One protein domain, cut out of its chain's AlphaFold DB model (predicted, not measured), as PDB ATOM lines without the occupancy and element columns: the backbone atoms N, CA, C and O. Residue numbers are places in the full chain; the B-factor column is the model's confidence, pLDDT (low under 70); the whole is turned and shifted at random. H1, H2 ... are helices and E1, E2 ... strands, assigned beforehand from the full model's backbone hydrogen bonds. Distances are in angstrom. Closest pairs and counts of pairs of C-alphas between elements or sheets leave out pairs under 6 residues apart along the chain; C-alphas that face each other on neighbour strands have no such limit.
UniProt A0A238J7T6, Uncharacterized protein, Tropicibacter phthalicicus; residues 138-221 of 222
ATOM      1  N   ILE A 138     188.555 188.127  87.264       87.69
ATOM      2  CA  ILE A 138     188.441 187.744  88.678       87.69
ATOM      3  C   ILE A 138     189.834 187.514  89.254       87.69
ATOM      4  O   ILE A 138     190.685 186.898  88.607       87.69
ATOM      5  N   TRP A 139     190.085 188.019  90.465       87.94
ATOM      6  CA  TRP A 139     191.351 187.792  91.153       87.94
ATOM      7  C   TRP A 139     191.418 188.097  92.622       87.94
ATOM      8  O   TRP A 139     190.644 188.878  93.142       87.94
ATOM      9  N   THR A 140     192.473 187.603  93.259       89.38
ATOM     10  CA  THR A 140     192.844 188.013  94.605       89.38
ATOM     11  C   THR A 140     193.765 189.243  94.585       89.38
ATOM     12  O   THR A 140     194.877 189.192  94.062       89.38
ATOM     13  N   LEU A 141     193.306 190.358  95.161       86.44
ATOM     14  CA  LEU A 141     194.059 191.609  95.354       86.44
ATOM     15  C   LEU A 141     195.141 191.483  96.427       86.44
ATOM     16  O   LEU A 141     196.240 192.012  96.284       86.44
ATOM     17  N   ALA A 142     194.793 190.817  97.524       89.06
ATOM     18  CA  ALA A 142     195.668 190.578  98.657       89.06
ATOM     19  C   ALA A 142     195.228 189.316  99.381       89.06
ATOM     20  O   ALA A 142     194.045 188.984  99.409       89.06
ATOM     21  N   LYS A 143     196.189 188.631  99.987       93.31
ATOM     22  CA  LYS A 143     195.974 187.403 100.747       93.31
ATOM     23  C   LYS A 143     196.863 187.429 101.979       93.31
ATOM     24  O   LYS A 143     198.041 187.776 101.889       93.31
ATOM     25  N   ARG A 144     196.312 187.036 103.124       94.06
ATOM     26  CA  ARG A 144     197.037 186.923 104.385       94.06
ATOM     27  C   ARG A 144     196.612 185.658 105.118       94.06
ATOM     28  O   ARG A 144     195.435 185.468 105.406       94.06
ATOM     29  N   SER A 145     197.596 184.837 105.462       94.69
ATOM     30  CA  SER A 145     197.406 183.608 106.234       94.69
ATOM     31  C   SER A 145     198.201 183.726 107.537       94.69
ATOM     32  O   SER A 145     199.427 183.566 107.521       94.69
ATOM     33  N   PRO A 146     197.561 184.109 108.656       90.94
ATOM     34  CA  PRO A 146     198.233 184.206 109.944       90.94
ATOM     35  C   PRO A 146     198.788 182.849 110.388       90.94
ATOM     36  O   PRO A 146     198.150 181.808 110.217       90.94
ATOM     37  N   ARG A 147     199.988 182.848 110.975       89.44
ATOM     38  CA  ARG A 147     200.636 181.608 111.425       89.44
ATOM     39  C   ARG A 147     199.831 180.951 112.548       89.44
ATOM     40  O   ARG A 147     199.411 181.629 113.479       89.44
ATOM     41  N   GLY A 148     199.679 179.630 112.468       86.94
ATOM     42  CA  GLY A 148     199.092 178.811 113.532       86.94
ATOM     43  C   GLY A 148     197.563 178.828 113.626       86.94
ATOM     44  O   GLY A 148     197.036 178.147 114.494       86.94
ATOM     45  N   LEU A 149     196.855 179.559 112.755       87.12
ATOM     46  CA  LEU A 149     195.386 179.634 112.796       87.12
ATOM     47  C   LEU A 149     194.674 178.766 111.756       87.12
ATOM     48  O   LEU A 149     193.466 178.623 111.847       87.12
ATOM     49  N   GLY A 150     195.367 178.266 110.726       90.75
ATOM     50  CA  GLY A 150     194.722 177.562 109.600       90.75
ATOM     51  C   GLY A 150     193.860 178.456 108.690       90.75
ATOM     52  O   GLY A 150     193.445 178.034 107.615       90.75
ATOM     53  N   LEU A 151     193.651 179.717 109.078       93.94
ATOM     54  CA  LEU A 151     192.806 180.676 108.380       93.94
ATOM     55  C   LEU A 151     193.558 181.471 107.311       93.94
ATOM     56  O   LEU A 151     194.741 181.801 107.431       93.94
ATOM     57  N   THR A 152     192.813 181.855 106.284       96.00
ATOM     58  CA  THR A 152     193.245 182.738 105.209       96.00
ATOM     59  C   THR A 152     192.190 183.810 104.985       96.00
ATOM     60  O   THR A 152     191.079 183.509 104.555       96.00
ATOM     61  N   GLY A 153     192.565 185.065 105.224       94.88
ATOM     62  CA  GLY A 153     191.820 186.228 104.757       94.88
ATOM     63  C   GLY A 153     192.332 186.654 103.384       94.88
ATOM     64  O   GLY A 153     193.544 186.670 103.146       94.88
ATOM     65  N   ARG A 154     191.438 187.005 102.465       94.25
ATOM     66  CA  ARG A 154     191.807 187.528 101.149       94.25
ATOM     67  C   ARG A 154     190.796 188.541 100.633       94.25
ATOM     68  O   ARG A 154     189.650 188.553 101.059       94.25
ATOM     69  N   PHE A 155     191.235 189.372  99.698       92.12
ATOM     70  CA  PHE A 155     190.360 190.243  98.927       92.12
ATOM     71  C   PHE A 155     190.187 189.694  97.529       92.12
ATOM     72  O   PHE A 155     191.117 189.782  96.732       92.12
ATOM     73  N   ASP A 156     189.000 189.183  97.228       92.00
ATOM     74  CA  ASP A 156     188.649 188.771  95.876       92.00
ATOM     75  C   ASP A 156     187.990 189.952  95.153       92.00
ATOM     76  O   ASP A 156     186.971 190.493  95.583       92.00
ATOM     77  N   ALA A 157     188.608 190.374  94.061       88.44
ATOM     78  CA  ALA A 157     188.134 191.362  93.117       88.44
ATOM     79  C   ALA A 157     187.500 190.695  91.899       88.44
ATOM     80  O   ALA A 157     187.980 189.682  91.391       88.44
ATOM     81  N   ARG A 158     186.440 191.321  91.400       88.31
ATOM     82  CA  ARG A 158     185.777 190.984  90.146       88.31
ATOM     83  C   ARG A 158     185.533 192.268  89.378       88.31
ATOM     84  O   ARG A 158     184.937 193.205  89.903       88.31
ATOM     85  N   MET A 159     185.983 192.306  88.138       84.69
ATOM     86  CA  MET A 159     185.738 193.399  87.216       84.69
ATOM     87  C   MET A 159     184.996 192.856  86.007       84.69
ATOM     88  O   MET A 159     185.465 191.950  85.326       84.69
ATOM     89  N   SER A 160     183.826 193.428  85.792       82.12
ATOM     90  CA  SER A 160     182.937 193.190  84.664       82.12
ATOM     91  C   SER A 160     182.849 194.477  83.836       82.12
ATOM     92  O   SER A 160     183.268 195.534  84.327       82.12
ATOM     93  N   PRO A 161     182.270 194.429  82.627       76.94
ATOM     94  CA  PRO A 161     182.083 195.616  81.791       76.94
ATOM     95  C   PRO A 161     181.339 196.757  82.489       76.94
ATOM     96  O   PRO A 161     181.628 197.923  82.231       76.94
ATOM     97  N   ASP A 162     180.432 196.419  83.406       77.31
ATOM     98  CA  ASP A 162     179.565 197.397  84.063       77.31
ATOM     99  C   ASP A 162     180.081 197.819  85.437       77.31
ATOM    100  O   ASP A 162     179.653 198.835  85.987       77.31
ATOM    101  N   ARG A 163     180.935 197.001  86.069       82.56
ATOM    102  CA  ARG A 163     181.210 197.157  87.500       82.56
ATOM    103  C   ARG A 163     182.474 196.466  87.965       82.56
ATOM    104  O   ARG A 163     182.750 195.322  87.606       82.56
ATOM    105  N   PHE A 164     183.160 197.134  88.880       84.25
ATOM    106  CA  PHE A 164     184.177 196.559  89.743       84.25
ATOM    107  C   PHE A 164     183.585 196.263  91.124       84.25
ATOM    108  O   PHE A 164     182.856 197.081  91.682       84.25
ATOM    109  N   ARG A 165     183.905 195.096  91.685       88.12
ATOM    110  CA  ARG A 165     183.529 194.679  93.039       88.12
ATOM    111  C   ARG A 165     184.736 194.086  93.744       88.12
ATOM    112  O   ARG A 165     185.511 193.363  93.124       88.12
ATOM    113  N   ALA A 166     184.853 194.342  95.039       89.75
ATOM    114  CA  ALA A 166     185.802 193.661  95.906       89.75
ATOM    115  C   ALA A 166     185.090 193.131  97.151       89.75
ATOM    116  O   ALA A 166     184.300 193.841  97.781       89.75
ATOM    117  N   SER A 167     185.400 191.891  97.510       92.25
ATOM    118  CA  SER A 167     184.889 191.229  98.703       92.25
ATOM    119  C   SER A 167     186.037 190.762  99.579       92.25
ATOM    120  O   SER A 167     187.013 190.204  99.074       92.25
ATOM    121  N   PHE A 168     185.908 190.960 100.886       93.31
ATOM    122  CA  PHE A 168     186.712 190.227 101.849       93.31
ATOM    123  C   PHE A 168     186.194 188.792 101.913       93.31
ATOM    124  O   PHE A 168     184.985 188.567 101.925       93.31
ATOM    125  N   VAL A 169     187.104 187.829 101.923       95.19
ATOM    126  CA  VAL A 169     186.805 186.402 102.000       95.19
ATOM    127  C   VAL A 169     187.685 185.796 103.076       95.19
ATOM    128  O   VAL A 169     188.912 185.904 103.015       95.19
ATOM    129  N   LEU A 170     187.060 185.143 104.048       95.62
ATOM    130  CA  LEU A 170     187.737 184.326 105.040       95.62
ATOM    131  C   LEU A 170     187.535 182.855 104.690       95.62
ATOM    132  O   LEU A 170     186.425 182.419 104.398       95.62
ATOM    133  N   SER A 171     188.616 182.090 104.739       96.56
ATOM    134  CA  SER A 171     188.624 180.671 104.392       96.56
ATOM    135  C   SER A 171     189.498 179.864 105.343       96.56
ATOM    136  O   SER A 171     190.474 180.388 105.887       96.56
ATOM    137  N   GLU A 172     189.162 178.590 105.506       94.94
ATOM    138  CA  GLU A 172     189.986 177.571 106.153       94.94
ATOM    139  C   GLU A 172     190.264 176.469 105.125       94.94
ATOM    140  O   GLU A 172     189.353 175.779 104.666       94.94
ATOM    141  N   GLY A 173     191.521 176.353 104.691       89.88
ATOM    142  CA  GLY A 173     191.852 175.558 103.505       89.88
ATOM    143  C   GLY A 173     191.076 176.042 102.272       89.88
ATOM    144  O   GLY A 173     191.147 177.221 101.920       89.88
ATOM    145  N   ASP A 174     190.328 175.132 101.647       90.62
ATOM    146  CA  ASP A 174     189.483 175.412 100.475       90.62
ATOM    147  C   ASP A 174     188.036 175.792 100.841       90.62
ATOM    148  O   ASP A 174     187.232 176.099  99.960       90.62
ATOM    149  N   VAL A 175     187.687 175.794 102.132       94.38
ATOM    150  CA  VAL A 175     186.333 176.104 102.603       94.38
ATOM    151  C   VAL A 175     186.200 177.603 102.854       94.38
ATOM    152  O   VAL A 175     186.938 178.180 103.654       94.38
ATOM    153  N   GLU A 176     185.245 178.249 102.182       95.75
ATOM    154  CA  GLU A 176     184.853 179.632 102.466       95.75
ATOM    155  C   GLU A 176     184.005 179.676 103.745       95.75
ATOM    156  O   GLU A 176     182.934 179.078 103.807       95.75
ATOM    157  N   LEU A 177     184.499 180.382 104.763       94.56
ATOM    158  CA  LEU A 177     183.807 180.572 106.040       94.56
ATOM    159  C   LEU A 177     182.951 181.838 106.039       94.56
ATOM    160  O   LEU A 177     181.910 181.889 106.685       94.56
ATOM    161  N   HIS A 178     183.416 182.885 105.354       94.00
ATOM    162  CA  HIS A 178     182.749 184.178 105.335       94.00
ATOM    163  C   HIS A 178     183.102 184.971 104.078       94.00
ATOM    164  O   HIS A 178     184.247 184.945 103.620       94.00
ATOM    165  N   ARG A 179     182.134 185.739 103.571       94.25
ATOM    166  CA  ARG A 179     182.318 186.686 102.473       94.25
ATOM    167  C   ARG A 179     181.549 187.968 102.740       94.25
ATOM    168  O   ARG A 179     180.330 187.951 102.872       94.25
ATOM    169  N   GLU A 180     182.263 189.085 102.708       91.62
ATOM    170  CA  GLU A 180     181.709 190.418 102.924       91.62
ATOM    171  C   GLU A 180     181.984 191.307 101.704       91.62
ATOM    172  O   GLU A 180     183.142 191.447 101.294       91.62
ATOM    173  N   PRO A 181     180.969 191.929 101.081       90.62
ATOM    174  CA  PRO A 181     181.187 192.976 100.090       90.62
ATOM    175  C   PRO A 181     181.831 194.201 100.748       90.62
ATOM    176  O   PRO A 181     181.238 194.819 101.622       90.62
ATOM    177  N   VAL A 182     183.024 194.588 100.295       87.50
ATOM    178  CA  VAL A 182     183.766 195.723 100.873       87.50
ATOM    179  C   VAL A 182     183.716 196.950  99.974       87.50
ATOM    180  O   VAL A 182     183.754 198.081 100.456       87.50
ATOM    181  N   PHE A 183     183.640 196.751  98.657       85.38
ATOM    182  CA  PHE A 183     183.667 197.862  97.719       85.38
ATOM    183  C   PHE A 183     182.971 197.546  96.391       85.38
ATOM    184  O   PHE A 183     183.020 196.416  95.903       85.38
ATOM    185  N   SER A 184     182.361 198.567  95.784       86.56
ATOM    186  CA  SER A 184     181.779 198.508  94.444       86.56
ATOM    187  C   SER A 184     181.886 199.869  93.756       86.56
ATOM    188  O   SER A 184     181.523 200.879  94.350       86.56
ATOM    189  N   SER A 185     182.313 199.887  92.494       81.50
ATOM    190  CA  SER A 185     182.411 201.099  91.665       81.50
ATOM    191  C   SER A 185     182.212 200.796  90.184       81.50
ATOM    192  O   SER A 185     182.134 199.637  89.776       81.50
ATOM    193  N   GLU A 186     182.223 201.838  89.359       75.94
ATOM    194  CA  GLU A 186     182.500 201.706  87.927       75.94
ATOM    195  C   GLU A 186     183.876 201.043  87.685       75.94
ATOM    196  O   GLU A 186     184.766 201.122  88.545       75.94
ATOM    197  N   PRO A 187     184.097 200.394  86.526       69.00
ATOM    198  CA  PRO A 187     185.330 199.645  86.235       69.00
ATOM    199  C   PRO A 187     186.601 200.518  86.113       69.00
ATOM    200  O   PRO A 187     187.713 199.999  85.981       69.00
ATOM    201  N   THR A 188     186.481 201.846  86.190       59.81
ATOM    202  CA  THR A 188     187.573 202.823  86.022       59.81
ATOM    203  C   THR A 188     188.323 203.202  87.292       59.81
ATOM    204  O   THR A 188     189.510 203.521  87.204       59.81
ATOM    205  N   GLU A 189     187.679 203.172  88.461       53.78
ATOM    206  CA  GLU A 189     188.230 203.744  89.705       53.78
ATOM    207  C   GLU A 189     189.230 202.829  90.436       53.78
ATOM    208  O   GLU A 189     189.647 203.090  91.565       53.78
ATOM    209  N   THR A 190     189.667 201.752  89.790       55.44
ATOM    210  CA  THR A 190     190.430 200.669  90.420       55.44
ATOM    211  C   THR A 190     191.748 201.111  91.061       55.44
ATOM    212  O   THR A 190     192.088 200.590  92.117       55.44
ATOM    213  N   SER A 191     192.477 202.091  90.517       54.84
ATOM    214  CA  SER A 191     193.825 202.436  91.008       54.84
ATOM    215  C   SER A 191     193.847 203.027  92.424       54.84
ATOM    216  O   SER A 191     194.772 202.746  93.188       54.84
ATOM    217  N   TRP A 192     192.836 203.817  92.804       53.25
ATOM    218  CA  TRP A 192     192.786 204.439  94.133       53.25
ATOM    219  C   TRP A 192     192.425 203.424  95.224       53.25
ATOM    220  O   TRP A 192     193.055 203.381  96.283       53.25
ATOM    221  N   TYR A 193     191.461 202.546  94.940       61.47
ATOM    222  CA  TYR A 193     191.033 201.503  95.874       61.47
ATOM    223  C   TYR A 193     192.009 200.329  95.930       61.47
ATOM    224  O   TYR A 193     192.233 199.777  97.006       61.47
ATOM    225  N   TYR A 194     192.676 200.008  94.817       66.69
ATOM    226  CA  TYR A 194     193.716 198.982  94.758       66.69
ATOM    227  C   TYR A 194     194.816 199.231  95.792       66.69
ATOM    228  O   TYR A 194     195.187 198.321  96.528       66.69
ATOM    229  N   GLN A 195     195.301 200.472  95.921       67.50
ATOM    230  CA  GLN A 195     196.348 200.794  96.896       67.50
ATOM    231  C   GLN A 195     195.915 200.594  98.353       67.50
ATOM    232  O   GLN A 195     196.758 200.297  99.197       67.50
ATOM    233  N   ARG A 196     194.620 200.748  98.649       70.38
ATOM    234  CA  ARG A 196     194.066 200.587 100.000       70.38
ATOM    235  C   ARG A 196     193.763 199.129 100.323       70.38
ATOM    236  O   ARG A 196     194.110 198.666 101.404       70.38
ATOM    237  N   LEU A 197     193.143 198.418  99.382       74.00
ATOM    238  CA  LEU A 197     192.705 197.031  99.555       74.00
ATOM    239  C   LEU A 197     193.856 196.024  99.437       74.00
ATOM    240  O   LEU A 197     193.775 194.939 100.004       74.00
ATOM    241  N   ARG A 198     194.958 196.377  98.759       75.88
ATOM    242  CA  ARG A 198     196.134 195.493  98.666       75.88
ATOM    243  C   ARG A 198     196.870 195.297 100.002       75.88
ATOM    244  O   ARG A 198     197.660 194.367 100.135       75.88
ATOM    245  N   ASN A 199     196.637 196.172 100.982       82.88
ATOM    246  CA  ASN A 199     197.313 196.153 102.278       82.88
ATOM    247  C   ASN A 199     196.455 195.424 103.321       82.88
ATOM    248  O   ASN A 199     195.911 196.052 104.225       82.88
ATOM    249  N   LEU A 200     196.327 194.104 103.177       87.81
ATOM    250  CA  LEU A 200     195.665 193.253 104.166       87.81
ATOM    251  C   LEU A 200     196.670 192.806 105.239       87.81
ATOM    252  O   LEU A 200     197.638 192.100 104.936       87.81
ATOM    253  N   SER A 201     196.427 193.173 106.495       89.25
ATOM    254  CA  SER A 201     197.205 192.720 107.655       89.25
ATOM    255  C   SER A 201     196.337 191.947 108.650       89.25
ATOM    256  O   SER A 201     195.118 191.857 108.501       89.25
ATOM    257  N   TYR A 202     196.982 191.317 109.632       89.56
ATOM    258  CA  TYR A 202     196.310 190.595 110.709       89.56
ATOM    259  C   TYR A 202     197.026 190.859 112.027       89.56
ATOM    260  O   TYR A 202     198.217 190.557 112.142       89.56
ATOM    261  N   GLU A 203     196.302 191.406 112.999       88.94
ATOM    262  CA  GLU A 203     196.815 191.796 114.313       88.94
ATOM    263  C   GLU A 203     195.717 191.569 115.367       88.94
ATOM    264  O   GLU A 203     194.539 191.778 115.098       88.94
ATOM    265  N   ASN A 204     196.075 191.115 116.572       87.12
ATOM    266  CA  ASN A 204     195.150 191.013 117.716       87.12
ATOM    267  C   ASN A 204     193.787 190.342 117.423       87.12
ATOM    268  O   ASN A 204     192.751 190.831 117.867       87.12
ATOM    269  N   GLY A 205     193.762 189.239 116.667       86.25
ATOM    270  CA  GLY A 205     192.506 188.531 116.365       86.25
ATOM    271  C   GLY A 205     191.715 189.083 115.176       86.25
ATOM    272  O   GLY A 205     190.648 188.557 114.863       86.25
ATOM    273  N   ARG A 206     192.209 190.134 114.513       88.94
ATOM    274  CA  ARG A 206     191.468 190.882 113.494       88.94
ATOM    275  C   ARG A 206     192.255 191.023 112.203       88.94
ATOM    276  O   ARG A 206     193.467 191.234 112.217       88.94
ATOM    277  N   PHE A 207     191.548 190.951 111.082       89.12
ATOM    278  CA  PHE A 207     192.084 191.364 109.789       89.12
ATOM    279  C   PHE A 207     191.869 192.863 109.607       89.12
ATOM    280  O   PHE A 207     190.790 193.353 109.922       89.12
ATOM    281  N   PHE A 208     192.865 193.577 109.081       86.88
ATOM    282  CA  PHE A 208     192.804 195.021 108.844       86.88
ATOM    283  C   PHE A 208     193.121 195.362 107.394       86.88
ATOM    284  O   PHE A 208     193.982 194.735 106.772       86.88
ATOM    285  N   TRP A 209     192.446 196.385 106.873       85.31
ATOM    286  CA  TRP A 209     192.729 196.955 105.561       85.31
ATOM    287  C   TRP A 209     192.345 198.438 105.499       85.31
ATOM    288  O   TRP A 209     191.327 198.880 106.034       85.31
ATOM    289  N   GLY A 210     193.165 199.243 104.822       74.19
ATOM    290  CA  GLY A 210     193.003 200.700 104.834       74.19
ATOM    291  C   GLY A 210     193.102 201.304 106.247       74.19
ATOM    292  O   GLY A 210     193.669 200.712 107.155       74.19
ATOM    293  N   VAL A 211     192.582 202.523 106.433       55.94
ATOM    294  CA  VAL A 211     192.741 203.285 107.695       55.94
ATOM    295  C   VAL A 211     191.610 203.007 108.704       55.94
ATOM    296  O   VAL A 211     191.722 203.387 109.864       55.94
ATOM    297  N   ARG A 212     190.497 202.380 108.288       62.56
ATOM    298  CA  ARG A 212     189.279 202.266 109.119       62.56
ATOM    299  C   ARG A 212     188.506 200.946 109.020       62.56
ATOM    300  O   ARG A 212     187.451 200.855 109.637       62.56
ATOM    301  N   TRP A 213     188.974 199.951 108.272       72.88
ATOM    302  CA  TRP A 213     188.208 198.721 108.071       72.88
ATOM    303  C   TRP A 213     188.900 197.512 108.689       72.88
ATOM    304  O   TRP A 213     190.120 197.352 108.583       72.88
ATOM    305  N   SER A 214     188.107 196.675 109.355       79.88
ATOM    306  CA  SER A 214     188.586 195.457 109.990       79.88
ATOM    307  C   SER A 214     187.494 194.404 110.091       79.88
ATOM    308  O   SER A 214     186.336 194.754 110.300       79.88
ATOM    309  N   PHE A 215     187.892 193.136 110.057       81.31
ATOM    310  CA  PHE A 215     187.030 191.987 110.319       81.31
ATOM    311  C   PHE A 215     187.464 191.312 111.622       81.31
ATOM    312  O   PHE A 215     188.647 190.997 111.791       81.31
ATOM    313  N   ASP A 216     186.515 191.094 112.533       84.94
ATOM    314  CA  ASP A 216     186.753 190.444 113.821       84.94
ATOM    315  C   ASP A 216     186.370 188.966 113.769       84.94
ATOM    316  O   ASP A 216     185.209 188.636 113.537       84.94
ATOM    317  N   LEU A 217     187.325 188.070 114.035       83.25
ATOM    318  CA  LEU A 217     187.057 186.631 114.080       83.25
ATOM    319  C   LEU A 217     186.008 186.253 115.137       83.25
ATOM    320  O   LEU A 217     185.334 185.238 114.977       83.25
ATOM    321  N   ALA A 218     185.843 187.052 116.197       82.56
ATOM    322  CA  ALA A 218     184.813 186.814 117.205       82.56
ATOM    323  C   ALA A 218     183.386 186.909 116.633       82.56
ATOM    324  O   ALA A 218     182.501 186.221 117.134       82.56
ATOM    325  N   SER A 219     183.179 187.682 115.559       80.94
ATOM    326  CA  SER A 219     181.869 187.838 114.906       80.94
ATOM    327  C   SER A 219     181.354 186.568 114.218       80.94
ATOM    328  O   SER A 219     180.183 186.490 113.884       80.94
ATOM    329  N   LEU A 220     182.201 185.550 114.029       75.81
ATOM    330  CA  LEU A 220     181.804 184.269 113.429       75.81
ATOM    331  C   LEU A 220     181.032 183.351 114.388       75.81
ATOM    332  O   LEU A 220     180.594 182.282 113.973       75.81
ATOM    333  N   LYS A 221     180.960 183.697 115.680       68.75
ATOM    334  CA  LYS A 221     180.346 182.861 116.725       68.75
ATOM    335  C   LYS A 221     178.909 183.266 117.081       68.75
ATOM    336  O   LYS A 221     178.354 182.675 118.006       68.75
TER     337      LYS A 221
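Overview. This is residues 138 to 221 of the 222 residues of an uncharacterized protein of Tropicibacter phthalicicus (UniProt A0A238J7T6). A long, strongly twisted sheet of four strands, E1 to E4, has one face partly covered by two parts set end to end along it: the helix H1, and a small sheet of three short strands, E5 to E7. The two sheets make a small sandwich, only partly face to face, and the short helix H2 sits out beyond E7 at the end of the printed part. The 84 printed residues hold seven named strands and two named helices, in the order E1 E2 E3 E4 H1 E5 E6 E7 H2; both sheets are antiparallel, in the orders E1 E2 E3 E4 and E5 E6 E7, and the class is mixed. The whole is compact, with a radius of gyration of the C-alphas of 12.8 A and spans of 38 by 27 by 20 A.

Arrangement. E1, residues 138 to 144, E2, 151 to 159, E3, 164 to 172, and E4, 175 to 185, form a meander, each strand the antiparallel neighbour of the one before. N 141 and O 155 of the hairpin E1 and E2 are 2.8 A apart, N 156 and O 167 of E2 and E3 2.9 A, and N 168 and O 180 of E3 and E4 2.8 A. E4 bends by 64 degrees at residue 178. H1, residues 190 to 197, is on this sheet at a height of 9.5 A, over E2 and only just over E3, with 3 of its C-alphas there; on the local plane it stands at 10 degrees to E2, along the strands. E5, residues 200 to 203, E6, 206 to 209, and E7, 213 to 216, form a second meander, with N 201 and O 208 2.9 A apart and N 207 and O 215 3.0 A apart. The sandwich, two sheets face to face, has its strands at 21 degrees; the closest C-alphas of E1 and E5 are Ala 142 and Leu 200, 6.1 A apart. E7 and E4 are apart. H2, residues 217 to 221, is on neither sheet. H1 has 2 of 4 O i to N i+4 pairs within hydrogen-bond range; H2 has 0 of 1, but 2 of 2 O i to N i+3 pairs.

Along the chain. E1 begins at C-alpha 138, (188.441, 187.744, 88.678), and is 17.9 A long. E2 measures 25.7 A, E3 25.8 A and E4 27.6 A, ending at C-alpha 185, (182.411, 201.099, 91.665). H1 measures 10.1 A, E5 10.3 A, E6 10.1 A, E7 10.2 A and H2 8.1 A, ending at C-alpha 221, (180.346, 182.861, 116.725).

Size, cuts and confidence. The two C-alphas farthest apart, of Gly 148 and Asp 162, are 39.9 A apart. The printed part has no cut and no long link. Mean pLDDT of the printed part is 83.6; residues 187 to 195, 211 to 212 and 221 are under 70.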